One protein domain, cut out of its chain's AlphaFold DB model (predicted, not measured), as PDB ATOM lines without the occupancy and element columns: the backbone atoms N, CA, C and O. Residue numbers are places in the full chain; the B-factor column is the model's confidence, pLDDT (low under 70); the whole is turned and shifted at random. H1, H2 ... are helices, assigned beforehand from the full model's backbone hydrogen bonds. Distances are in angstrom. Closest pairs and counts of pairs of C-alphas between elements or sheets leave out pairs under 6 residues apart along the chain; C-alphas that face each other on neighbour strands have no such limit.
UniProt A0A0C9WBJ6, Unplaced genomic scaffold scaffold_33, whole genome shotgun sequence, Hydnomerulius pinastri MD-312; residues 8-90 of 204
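AT A GLANCE: This is residues 8 to 90 of the 204 residues of an uncharacterized protein of Hydnomerulius pinastri MD-312 (UniProt A0A0C9WBJ6). H4 lies in the middle of an elongated row of short helices, with H7 crossing it steeply and H1 beside it, running the same way. H2 and H3 join H1 at one end of the long axis, while H5 and H6 make a small corner at the other. The printed part has 83 residues, with seven named helices, H1 to H7 in chain order, and no named strand: all helix. It is compact, with a radius of gyration of the C-alphas of 13.2 A, and spans 42 by 24 by 20 A.

IN THESE COORDINATES: H1, residues 12 to 23, begins at C-alpha 12 (5.890, 22.242, -35.161) and is 16.1 A long. H2 is residues 34 to 38 and H3 residues 42 to 48. H4, residues 54 to 64, measures 15.2 A. H5 is residues 68 to 74 and H6 residues 76 to 79. H7, residues 81 to 90, measures 14.3 A and ends at C-alpha 90 (17.563, 14.181, -13.348).

HOW THE PARTS SIT: H1 is the hub. With residues 19 to 23 alone it touches H2, the closest C-alphas being Ala 23 and Leu 34, 5.0 A. H1 and H3 only just touch, with 3 pairs of C-alphas within 8 A, closest Glu 16 and Leu 48 at 7.0 A, about perpendicular at 80 degrees. H2 and H3 touch only at the corner, closest C-alphas Leu 38 and Tyr 45, 4.8 A. H1 touches H4, closest C-alphas Glu 16 and Leu 56, 6.4 A, at a shallow tilt of 32 degrees, only just short of steep. H4 touches H7, closest C-alphas Ala 58 and Ala 85, 4.6 A, at a steep tilt of 57 degrees, the same way. H5 and H6 touch only at the corner, closest C-alphas Ile 71 and Val 78, 6.9 A. H4 and H5 are apart. Every O i to N i+4 pair is within hydrogen-bond range in H1, H2, H3, H4, H5 and H7; H6 is too short for one.

THE WHOLE: The C-alphas of Leu 9 and Arg 73 are farthest apart, 42.5 A. The printed part has no cut and no long link. Mean pLDDT of the printed part is 95.4, and no printed residue is under 70.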
ATOM      1  N   GLU A   8       0.778  14.823 -38.773       85.69
ATOM      2  CA  GLU A   8       2.107  15.167 -39.298       85.69
ATOM      3  C   GLU A   8       2.120  16.480 -40.096       85.69
ATOM      4  O   GLU A   8       3.185  17.022 -40.371       85.69
ATOM      5  N   LEU A   9       0.946  16.994 -40.483       89.88
ATOM      6  CA  LEU A   9       0.819  18.223 -41.274       89.88
ATOM      7  C   LEU A   9       0.617  19.474 -40.412       89.88
ATOM      8  O   LEU A   9       0.578  20.579 -40.957       89.88
ATOM      9  N   VAL A  10       0.453  19.333 -39.091       91.56
ATOM     10  CA  VAL A  10       0.384  20.510 -38.215       91.56
ATOM     11  C   VAL A  10       1.770  21.140 -38.052       91.56
ATOM     12  O   VAL A  10       2.766  20.418 -37.996       91.56
ATOM     13  N   PRO A  11       1.845  22.477 -37.925       94.81
ATOM     14  CA  PRO A  11       3.091  23.166 -37.613       94.81
ATOM     15  C   PRO A  11       3.746  22.643 -36.331       94.81
ATOM     16  O   PRO A  11       3.057  22.241 -35.386       94.81
ATOM     17  N   GLN A  12       5.077  22.711 -36.283       94.88
ATOM     18  CA  GLN A  12       5.890  22.242 -35.161       94.88
ATOM     19  C   GLN A  12       5.438  22.850 -33.827       94.88
ATOM     20  O   GLN A  12       5.324  22.148 -32.827       94.88
ATOM     21  N   GLU A  13       5.105  24.137 -33.813       95.62
ATOM     22  CA  GLU A  13       4.686  24.863 -32.616       95.62
ATOM     23  C   GLU A  13       3.353  24.331 -32.076       95.62
ATOM     24  O   GLU A  13       3.155  24.240 -30.865       95.62
ATOM     25  N   VAL A  14       2.434  23.943 -32.967       96.50
ATOM     26  CA  VAL A  14       1.142  23.354 -32.590       96.50
ATOM     27  C   VAL A  14       1.353  21.948 -32.038       96.50
ATOM     28  O   VAL A  14       0.787  21.607 -30.998       96.50
ATOM     29  N   LEU A  15       2.208  21.156 -32.690       95.81
ATOM     30  CA  LEU A  15       2.580  19.825 -32.218       95.81
ATOM     31  C   LEU A  15       3.235  19.887 -30.825       95.81
ATOM     32  O   LEU A  15       2.905  19.084 -29.952       95.81
ATOM     33  N   GLU A  16       4.082  20.886 -30.573       96.69
ATOM     34  CA  GLU A  16       4.671  21.156 -29.257       96.69
ATOM     35  C   GLU A  16       3.637  21.530 -28.196       96.69
ATOM     36  O   GLU A  16       3.743  21.063 -27.061       96.69
ATOM     37  N   GLN A  17       2.621  22.339 -28.523       97.69
ATOM     38  CA  GLN A  17       1.545  22.635 -27.567       97.69
ATOM     39  C   GLN A  17       0.742  21.380 -27.223       97.69
ATOM     40  O   GLN A  17       0.467  21.137 -26.048       97.69
ATOM     41  N   ILE A  18       0.409  20.556 -28.221       97.00
ATOM     42  CA  ILE A  18      -0.273  19.273 -28.000       97.00
ATOM     43  C   ILE A  18       0.573  18.397 -27.073       97.00
ATOM     44  O   ILE A  18       0.066  17.873 -26.078       97.00
ATOM     45  N   ALA A  19       1.873  18.282 -27.349       97.69
ATOM     46  CA  ALA A  19       2.802  17.511 -26.534       97.69
ATOM     47  C   ALA A  19       2.916  18.056 -25.103       97.69
ATOM     48  O   ALA A  19       2.896  17.280 -24.147       97.69
ATOM     49  N   PHE A  20       2.970  19.380 -24.939       98.50
ATOM     50  CA  PHE A  20       3.020  20.037 -23.637       98.50
ATOM     51  C   PHE A  20       1.774  19.720 -22.806       98.50
ATOM     52  O   PHE A  20       1.904  19.232 -21.684       98.50
ATOM     53  N   PHE A  21       0.571  19.924 -23.351       98.19
ATOM     54  CA  PHE A  21      -0.673  19.621 -22.634       98.19
ATOM     55  C   PHE A  21      -0.819  18.128 -22.338       98.19
ATOM     56  O   PHE A  21      -1.273  17.752 -21.260       98.19
ATOM     57  N   THR A  22      -0.353  17.268 -23.245       97.38
ATOM     58  CA  THR A  22      -0.312  15.819 -23.021       97.38
ATOM     59  C   THR A  22       0.610  15.466 -21.848       97.38
ATOM     60  O   THR A  22       0.233  14.710 -20.956       97.38
ATOM     61  N   ALA A  23       1.806  16.052 -21.789       97.38
ATOM     62  CA  ALA A  23       2.786  15.810 -20.732       97.38
ATOM     63  C   ALA A  23       2.399  16.404 -19.361       97.38
ATOM     64  O   ALA A  23       2.932  15.979 -18.331       97.38
ATOM     65  N   THR A  24       1.499  17.388 -19.341       97.19
ATOM     66  CA  THR A  24       1.139  18.175 -18.151       97.19
ATOM     67  C   THR A  24      -0.278  17.910 -17.641       97.19
ATOM     68  O   THR A  24      -0.752  18.626 -16.769       97.19
ATOM     69  N   GLN A  25      -0.932  16.831 -18.094       95.81
ATOM     70  CA  GLN A  25      -2.239  16.397 -17.569       95.81
ATOM     71  C   GLN A  25      -2.251  16.185 -16.045       95.81
ATOM     72  O   GLN A  25      -3.275  16.377 -15.398       95.81
ATOM     73  N   SER A  26      -1.112  15.787 -15.475       94.69
ATOM     74  CA  SER A  26      -0.885  15.725 -14.032       94.69
ATOM     75  C   SER A  26       0.325  16.576 -13.674       94.69
ATOM     76  O   SER A  26       1.366  16.499 -14.341       94.69
ATOM     77  N   LEU A  27       0.220  17.328 -12.579       94.88
ATOM     78  CA  LEU A  27       1.360  18.002 -11.963       94.88
ATOM     79  C   LEU A  27       2.369  16.974 -11.430       94.88
ATOM     80  O   LEU A  27       3.557  17.025 -11.760       94.88
ATOM     81  N   ILE A  28       1.867  15.992 -10.687       96.56
ATOM     82  CA  ILE A  28       2.640  15.042  -9.887       96.56
ATOM     83  C   ILE A  28       3.160  13.885 -10.748       96.56
ATOM     84  O   ILE A  28       2.416  13.293 -11.537       96.56
ATOM     85  N   GLY A  29       4.447  13.568 -10.590       94.94
ATOM     86  CA  GLY A  29       5.115  12.454 -11.257       94.94
ATOM     87  C   GLY A  29       5.562  12.716 -12.706       94.94
ATOM     88  O   GLY A  29       5.452  13.832 -13.230       94.94
ATOM     89  N   PRO A  30       6.114  11.687 -13.377       96.31
ATOM     90  CA  PRO A  30       6.651  11.788 -14.729       96.31
ATOM     91  C   PRO A  30       5.553  12.013 -15.785       96.31
ATOM     92  O   PRO A  30       4.423  11.565 -15.599       96.31
ATOM     93  N   PRO A  31       5.878  12.648 -16.928       96.12
ATOM     94  CA  PRO A  31       4.945  12.870 -18.035       96.12
ATOM     95  C   PRO A  31       4.717  11.579 -18.848       96.12
ATOM     96  O   PRO A  31       5.090  11.485 -20.015       96.12
ATOM     97  N   THR A  32       4.137  10.545 -18.235       95.38
ATOM     98  CA  THR A  32       3.950   9.219 -18.863       95.38
ATOM     99  C   THR A  32       3.019   9.252 -20.070       95.38
ATOM    100  O   THR A  32       3.218   8.494 -21.016       95.38
ATOM    101  N   GLN A  33       2.058  10.175 -20.074       94.19
ATOM    102  CA  GLN A  33       1.091  10.366 -21.158       94.19
ATOM    103  C   GLN A  33       1.733  10.880 -22.452       94.19
ATOM    104  O   GLN A  33       1.144  10.763 -23.522       94.19
ATOM    105  N   LEU A  34       2.963  11.405 -22.388       95.62
ATOM    106  CA  LEU A  34       3.714  11.801 -23.578       95.62
ATOM    107  C   LEU A  34       4.211  10.584 -24.381       95.62
ATOM    108  O   LEU A  34       4.414  10.689 -25.589       95.62
ATOM    109  N   LEU A  35       4.398   9.424 -23.737       95.38
ATOM    110  CA  LEU A  35       4.981   8.243 -24.383       95.38
ATOM    111  C   LEU A  35       4.120   7.700 -25.537       95.38
ATOM    112  O   LEU A  35       4.686   7.478 -26.607       95.38
ATOM    113  N   PRO A  36       2.788   7.533 -25.395       96.12
ATOM    114  CA  PRO A  36       1.937   7.154 -26.521       96.12
ATOM    115  C   PRO A  36       2.042   8.117 -27.705       96.12
ATOM    116  O   PRO A  36       2.145   7.653 -28.835       96.12
ATOM    117  N   LEU A  37       2.084   9.436 -27.462       94.12
ATOM    118  CA  LEU A  37       2.208  10.442 -28.525       94.12
ATOM    119  C   LEU A  37       3.530  10.289 -29.291       94.12
ATOM    120  O   LEU A  37       3.530  10.251 -30.521       94.12
ATOM    121  N   LEU A  38       4.640  10.121 -28.567       95.81
ATOM    122  CA  LEU A  38       5.962   9.866 -29.150       95.81
ATOM    123  C   LEU A  38       6.023   8.544 -29.932       95.81
ATOM    124  O   LEU A  38       6.850   8.404 -30.826       95.81
ATOM    125  N   GLY A  39       5.160   7.580 -29.604       95.31
ATOM    126  CA  GLY A  39       5.087   6.276 -30.263       95.31
ATOM    127  C   GLY A  39       4.246   6.240 -31.540       95.31
ATOM    128  O   GLY A  39       4.194   5.195 -32.183       95.31
ATOM    129  N   THR A  40       3.582   7.338 -31.917       93.81
ATOM    130  CA  THR A  40       2.635   7.337 -33.049       93.81
ATOM    131  C   THR A  40       3.312   7.353 -34.423       93.81
ATOM    132  O   THR A  40       2.845   6.676 -35.336       93.81
ATOM    133  N   SER A  41       4.412   8.097 -34.588       93.31
ATOM    134  CA  SER A  41       5.150   8.221 -35.855       93.31
ATOM    135  C   SER A  41       6.621   8.544 -35.609       93.31
ATOM    136  O   SER A  41       6.977   9.214 -34.639       93.31
ATOM    137  N   ARG A  42       7.491   8.118 -36.535       94.50
ATOM    138  CA  ARG A  42       8.918   8.476 -36.525       94.50
ATOM    139  C   ARG A  42       9.133   9.978 -36.699       94.50
ATOM    140  O   ARG A  42      10.040  10.515 -36.073       94.50
ATOM    141  N   SER A  43       8.308  10.639 -37.516       93.94
ATOM    142  CA  SER A  43       8.396  12.088 -37.732       93.94
ATOM    143  C   SER A  43       8.052  12.841 -36.445       93.94
ATOM    144  O   SER A  43       8.849  13.646 -35.973       93.94
ATOM    145  N   ILE A  44       6.937  12.477 -35.801       94.88
ATOM    146  CA  ILE A  44       6.521  13.049 -34.511       94.88
ATOM    147  C   ILE A  44       7.574  12.788 -33.430       94.88
ATOM    148  O   ILE A  44       7.943  13.703 -32.697       94.88
ATOM    149  N   TYR A  45       8.098  11.560 -33.351       96.44
ATOM    150  CA  TYR A  45       9.179  11.235 -32.426       96.44
ATOM    151  C   TYR A  45      10.392  12.138 -32.646       96.44
ATOM    152  O   TYR A  45      10.922  12.681 -31.684       96.44
ATOM    153  N   GLN A  46      10.834  12.324 -33.893       95.81
ATOM    154  CA  GLN A  46      11.978  13.182 -34.192       95.81
ATOM    155  C   GLN A  46      11.717  14.623 -33.734       95.81
ATOM    156  O   GLN A  46      12.483  15.142 -32.922       95.81
ATOM    157  N   SER A  47      10.579  15.199 -34.124       95.69
ATOM    158  CA  SER A  47      10.156  16.560 -33.768       95.69
ATOM    159  C   SER A  47       9.996  16.829 -32.268       95.69
ATOM    160  O   SER A  47      10.158  17.968 -31.823       95.69
ATOM    161  N   LEU A  48       9.632  15.814 -31.481       97.00
ATOM    162  CA  LEU A  48       9.308  15.962 -30.058       97.00
ATOM    163  C   LEU A  48      10.304  15.280 -29.119       97.00
ATOM    164  O   LEU A  48      10.154  15.384 -27.903       97.00
ATOM    165  N   SER A  49      11.299  14.565 -29.645       96.44
ATOM    166  CA  SER A  49      12.271  13.847 -28.820       96.44
ATOM    167  C   SER A  49      13.043  14.790 -27.903       96.44
ATOM    168  O   SER A  49      13.335  15.933 -28.253       96.44
ATOM    169  N   PHE A  50      13.445  14.280 -26.739       96.69
ATOM    170  CA  PHE A  50      14.204  15.043 -25.745       96.69
ATOM    171  C   PHE A  50      15.442  15.737 -26.309       96.69
ATOM    172  O   PHE A  50      15.714  16.882 -25.963       96.69
ATOM    173  N   GLU A  51      16.179  15.052 -27.181       96.06
ATOM    174  CA  GLU A  51      17.425  15.580 -27.736       96.06
ATOM    175  C   GLU A  51      17.182  16.661 -28.800       96.06
ATOM    176  O   GLU A  51      17.977  17.591 -28.916       96.06
ATOM    177  N   GLN A  52      16.083  16.567 -29.557       96.12
ATOM    178  CA  GLN A  52      15.774  17.512 -30.638       96.12
ATOM    179  C   GLN A  52      14.929  18.697 -30.172       96.12
ATOM    180  O   GLN A  52      15.000  19.763 -30.775       96.12
ATOM    181  N   ASN A  53      14.167  18.544 -29.086       97.12
ATOM    182  CA  ASN A  53      13.242  19.566 -28.611       97.12
ATOM    183  C   ASN A  53      13.410  19.899 -27.119       97.12
ATOM    184  O   ASN A  53      12.494  19.694 -26.322       97.12
ATOM    185  N   PRO A  54      14.562  20.448 -26.696       97.62
ATOM    186  CA  PRO A  54      14.781  20.811 -25.297       97.62
ATOM    187  C   PRO A  54      13.795  21.874 -24.783       97.62
ATOM    188  O   PRO A  54      13.542  21.931 -23.581       97.62
ATOM    189  N   TYR A  55      13.219  22.703 -25.660       97.62
ATOM    190  CA  TYR A  55      12.262  23.744 -25.277       97.62
ATOM    191  C   TYR A  55      10.965  23.161 -24.701       97.62
ATOM    192  O   TYR A  55      10.519  23.588 -23.634       97.62
ATOM    193  N   LEU A  56      10.405  22.127 -25.338       98.31
ATOM    194  CA  LEU A  56       9.243  21.407 -24.817       98.31
ATOM    195  C   LEU A  56       9.489  20.892 -23.389       98.31
ATOM    196  O   LEU A  56       8.674  21.110 -22.492       98.31
ATOM    197  N   TYR A  57      10.627  20.237 -23.155       98.50
ATOM    198  CA  TYR A  57      10.950  19.661 -21.847       98.50
ATOM    199  C   TYR A  57      11.297  20.719 -20.797       98.50
ATOM    200  O   TYR A  57      10.987  20.518 -19.625       98.50
ATOM    201  N   ALA A  58      11.852  21.864 -21.199       98.19
ATOM    202  CA  ALA A  58      12.006  23.021 -20.319       98.19
ATOM    203  C   ALA A  58      10.648  23.544 -19.833       98.19
ATOM    204  O   ALA A  58      10.450  23.736 -18.636       98.19
ATOM    205  N   ARG A  59       9.666  23.677 -20.732       98.06
ATOM    206  CA  ARG A  59       8.302  24.075 -20.348       98.06
ATOM    207  C   ARG A  59       7.641  23.051 -19.428       98.06
ATOM    208  O   ARG A  59       6.982  23.423 -18.460       98.06
ATOM    209  N   ILE A  60       7.828  21.756 -19.698       98.44
ATOM    210  CA  ILE A  60       7.340  20.684 -18.812       98.44
ATOM    211  C   ILE A  60       7.998  20.788 -17.427       98.44
ATOM    212  O   ILE A  60       7.318  20.600 -16.419       98.44
ATOM    213  N   PHE A  61       9.294  21.107 -17.361       98.19
ATOM    214  CA  PHE A  61      10.000  21.330 -16.100       98.19
ATOM    215  C   PHE A  61       9.387  22.476 -15.297       98.19
ATOM    216  O   PHE A  61       9.009  22.267 -14.150       98.19
ATOM    217  N   GLU A  62       9.214  23.647 -15.910       97.06
ATOM    218  CA  GLU A  62       8.615  24.826 -15.267       97.06
ATOM    219  C   GLU A  62       7.178  24.574 -14.785       97.06
ATOM    220  O   GLU A  62       6.733  25.109 -13.761       97.06
ATOM    221  N   TYR A  63       6.436  23.726 -15.502       97.88
ATOM    222  CA  TYR A  63       5.122  23.289 -15.055       97.88
ATOM    223  C   TYR A  63       5.215  22.406 -13.803       97.88
ATOM    224  O   TYR A  63       4.472  22.642 -12.849       97.88
ATOM    225  N   LYS A  64       6.128  21.426 -13.778       97.81
ATOM    226  CA  LYS A  64       6.199  20.369 -12.751       97.81
ATOM    227  C   LYS A  64       7.011  20.709 -11.500       97.81
ATOM    228  O   LYS A  64       6.743  20.113 -10.459       97.81
ATOM    229  N   PHE A  65       7.975  21.616 -11.603       98.00
ATOM    230  CA  PHE A  65       8.939  21.950 -10.553       98.00
ATOM    231  C   PHE A  65       9.023  23.461 -10.331       98.00
ATOM    232  O   PHE A  65       8.630  24.264 -11.181       98.00
ATOM    233  N   ASP A  66       9.540  23.848  -9.170       96.31
ATOM    234  CA  ASP A  66       9.772  25.246  -8.826       96.31
ATOM    235  C   ASP A  66      11.112  25.723  -9.394       96.31
ATOM    236  O   ASP A  66      12.162  25.145  -9.122       96.31
ATOM    237  N   VAL A  67      11.069  26.803 -10.180       94.19
ATOM    238  CA  VAL A  67      12.256  27.395 -10.835       94.19
ATOM    239  C   VAL A  67      12.547  28.802 -10.316       94.19
ATOM    240  O   VAL A  67      13.679  29.283 -10.347       94.19
ATOM    241  N   ARG A  68      11.527  29.486  -9.783       91.94
ATOM    242  CA  ARG A  68      11.626  30.893  -9.373       91.94
ATOM    243  C   ARG A  68      12.662  31.083  -8.269       91.94
ATOM    244  O   ARG A  68      13.429  32.040  -8.329       91.94
ATOM    245  N   ALA A  69      12.717  30.180  -7.294       90.50
ATOM    246  CA  ALA A  69      13.711  30.227  -6.228       90.50
ATOM    247  C   ALA A  69      15.149  30.081  -6.755       90.50
ATOM    248  O   ALA A  69      16.026  30.836  -6.334       90.50
ATOM    249  N   ALA A  70      15.377  29.184  -7.719       90.94
ATOM    250  CA  ALA A  70      16.674  29.026  -8.375       90.94
ATOM    251  C   ALA A  70      17.077  30.297  -9.142       90.94
ATOM    252  O   ALA A  70      18.181  30.802  -8.948       90.94
ATOM    253  N   ILE A  71      16.157  30.887  -9.917       93.31
ATOM    254  CA  ILE A  71      16.391  32.149 -10.644       93.31
ATOM    255  C   ILE A  71      16.777  33.282  -9.692       93.31
ATOM    256  O   ILE A  71      17.706  34.032  -9.979       93.31
ATOM    257  N   ARG A  72      16.084  33.420  -8.555       92.69
ATOM    258  CA  ARG A  72      16.371  34.483  -7.575       92.69
ATOM    259  C   ARG A  72      17.783  34.374  -6.991       92.69
ATOM    260  O   ARG A  72      18.387  35.400  -6.706       92.69
ATOM    261  N   ARG A  73      18.291  33.152  -6.789       91.12
ATOM    262  CA  ARG A  73      19.584  32.903  -6.125       91.12
ATOM    263  C   ARG A  73      20.760  32.839  -7.090       91.12
ATOM    264  O   ARG A  73      21.832  33.334  -6.768       91.12
ATOM    265  N   LEU A  74      20.560  32.213  -8.245       91.06
ATOM    266  CA  LEU A  74      21.621  31.926  -9.209       91.06
ATOM    267  C   LEU A  74      21.550  32.837 -10.438       91.06
ATOM    268  O   LEU A  74      22.510  32.923 -11.188       91.06
ATOM    269  N   GLY A  75      20.449  33.560 -10.643       92.31
ATOM    270  CA  GLY A  75      20.230  34.401 -11.817       92.31
ATOM    271  C   GLY A  75      19.614  33.642 -13.001       92.31
ATOM    272  O   GLY A  75      19.480  32.422 -12.979       92.31
ATOM    273  N   PRO A  76      19.218  34.348 -14.073       91.31
ATOM    274  CA  PRO A  76      18.429  33.775 -15.170       91.31
ATOM    275  C   PRO A  76      19.202  32.804 -16.078       91.31
ATOM    276  O   PRO A  76      18.592  32.027 -16.805       91.31
ATOM    277  N   HIS A  77      20.537  32.808 -16.039       89.94
ATOM    278  CA  HIS A  77      21.360  31.955 -16.904       89.94
ATOM    279  C   HIS A  77      21.198  30.454 -16.610       89.94
ATOM    280  O   HIS A  77      21.447  29.629 -17.488       89.94
ATOM    281  N   VAL A  78      20.718  30.086 -15.415       88.69
ATOM    282  CA  VAL A  78      20.417  28.689 -15.057       88.69
ATOM    283  C   VAL A  78      19.136  28.156 -15.714       88.69
ATOM    284  O   VAL A  78      18.833  26.975 -15.595       88.69
ATOM    285  N   CYS A  79      18.391  29.004 -16.435       89.69
ATOM    286  CA  CYS A  79      17.112  28.661 -17.069       89.69
ATOM    287  C   CYS A  79      17.202  28.414 -18.578       89.69
ATOM    288  O   CYS A  79      16.196  28.468 -19.284       89.69
ATOM    289  N   GLY A  80      18.394  28.128 -19.105       95.19
ATOM    290  CA  GLY A  80      18.526  27.701 -20.497       95.19
ATOM    291  C   GLY A  80      17.688  26.445 -20.769       95.19
ATOM    292  O   GLY A  80      17.704  25.510 -19.970       95.19
ATOM    293  N   ALA A  81      16.995  26.382 -21.911       96.31
ATOM    294  CA  ALA A  81      16.058  25.293 -22.218       96.31
ATOM    295  C   ALA A  81      16.674  23.890 -22.040       96.31
ATOM    296  O   ALA A  81      16.090  23.004 -21.423       96.31
ATOM    297  N   ARG A  82      17.912  23.700 -22.506       97.19
ATOM    298  CA  ARG A  82      18.635  22.429 -22.357       97.19
ATOM    299  C   ARG A  82      19.025  22.124 -20.905       97.19
ATOM    300  O   ARG A  82      19.069  20.957 -20.529       97.19
ATOM    301  N   ILE A  83      19.280  23.147 -20.088       97.06
ATOM    302  CA  ILE A  83      19.552  22.992 -18.651       97.06
ATOM    303  C   ILE A  83      18.282  22.504 -17.952       97.06
ATOM    304  O   ILE A  83      18.313  21.459 -17.308       97.06
ATOM    305  N   LEU A  84      17.154  23.188 -18.161       97.69
ATOM    306  CA  LEU A  84      15.869  22.828 -17.552       97.69
ATOM    307  C   LEU A  84      15.368  21.450 -18.013       97.69
ATOM    308  O   LEU A  84      14.891  20.661 -17.199       97.69
ATOM    309  N   ALA A  85      15.540  21.109 -19.293       98.25
ATOM    310  CA  ALA A  85      15.244  19.769 -19.796       98.25
ATOM    311  C   ALA A  85      16.077  18.695 -19.072       98.25
ATOM    312  O   ALA A  85      15.551  17.663 -18.650       98.25
ATOM    313  N   ASN A  86      17.377  18.936 -18.878       97.88
ATOM    314  CA  ASN A  86      18.241  18.015 -18.141       97.88
ATOM    315  C   ASN A  86      17.849  17.910 -16.664       97.88
ATOM    316  O   ASN A  86      17.833  16.804 -16.127       97.88
ATOM    317  N   GLU A  87      17.480  19.019 -16.021       97.56
ATOM    318  CA  GLU A  87      16.961  19.015 -14.649       97.56
ATOM    319  C   GLU A  87      15.665  18.205 -14.530       97.56
ATOM    320  O   GLU A  87      15.536  17.402 -13.605       97.56
ATOM    321  N   LEU A  88      14.753  18.296 -15.507       98.12
ATOM    322  CA  LEU A  88      13.566  17.436 -15.569       98.12
ATOM    323  C   LEU A  88      13.944  15.956 -15.558       98.12
ATOM    324  O   LEU A  88      13.406  15.185 -14.764       98.12
ATOM    325  N   ARG A  89      14.879  15.547 -16.426       97.81
ATOM    326  CA  ARG A  89      15.336  14.153 -16.499       97.81
ATOM    327  C   ARG A  89      15.947  13.711 -15.168       97.81
ATOM    328  O   ARG A  89      15.542  12.677 -14.642       97.81
ATOM    329  N   LYS A  90      16.877  14.495 -14.612       97.69
ATOM    330  CA  LYS A  90      17.563  14.181 -13.348       97.69
ATOM    331  C   LYS A  90      16.578  14.023 -12.191       97.69
ATOM    332  O   LYS A  90      16.591  12.991 -11.527       97.69
TER     333      LYS A  90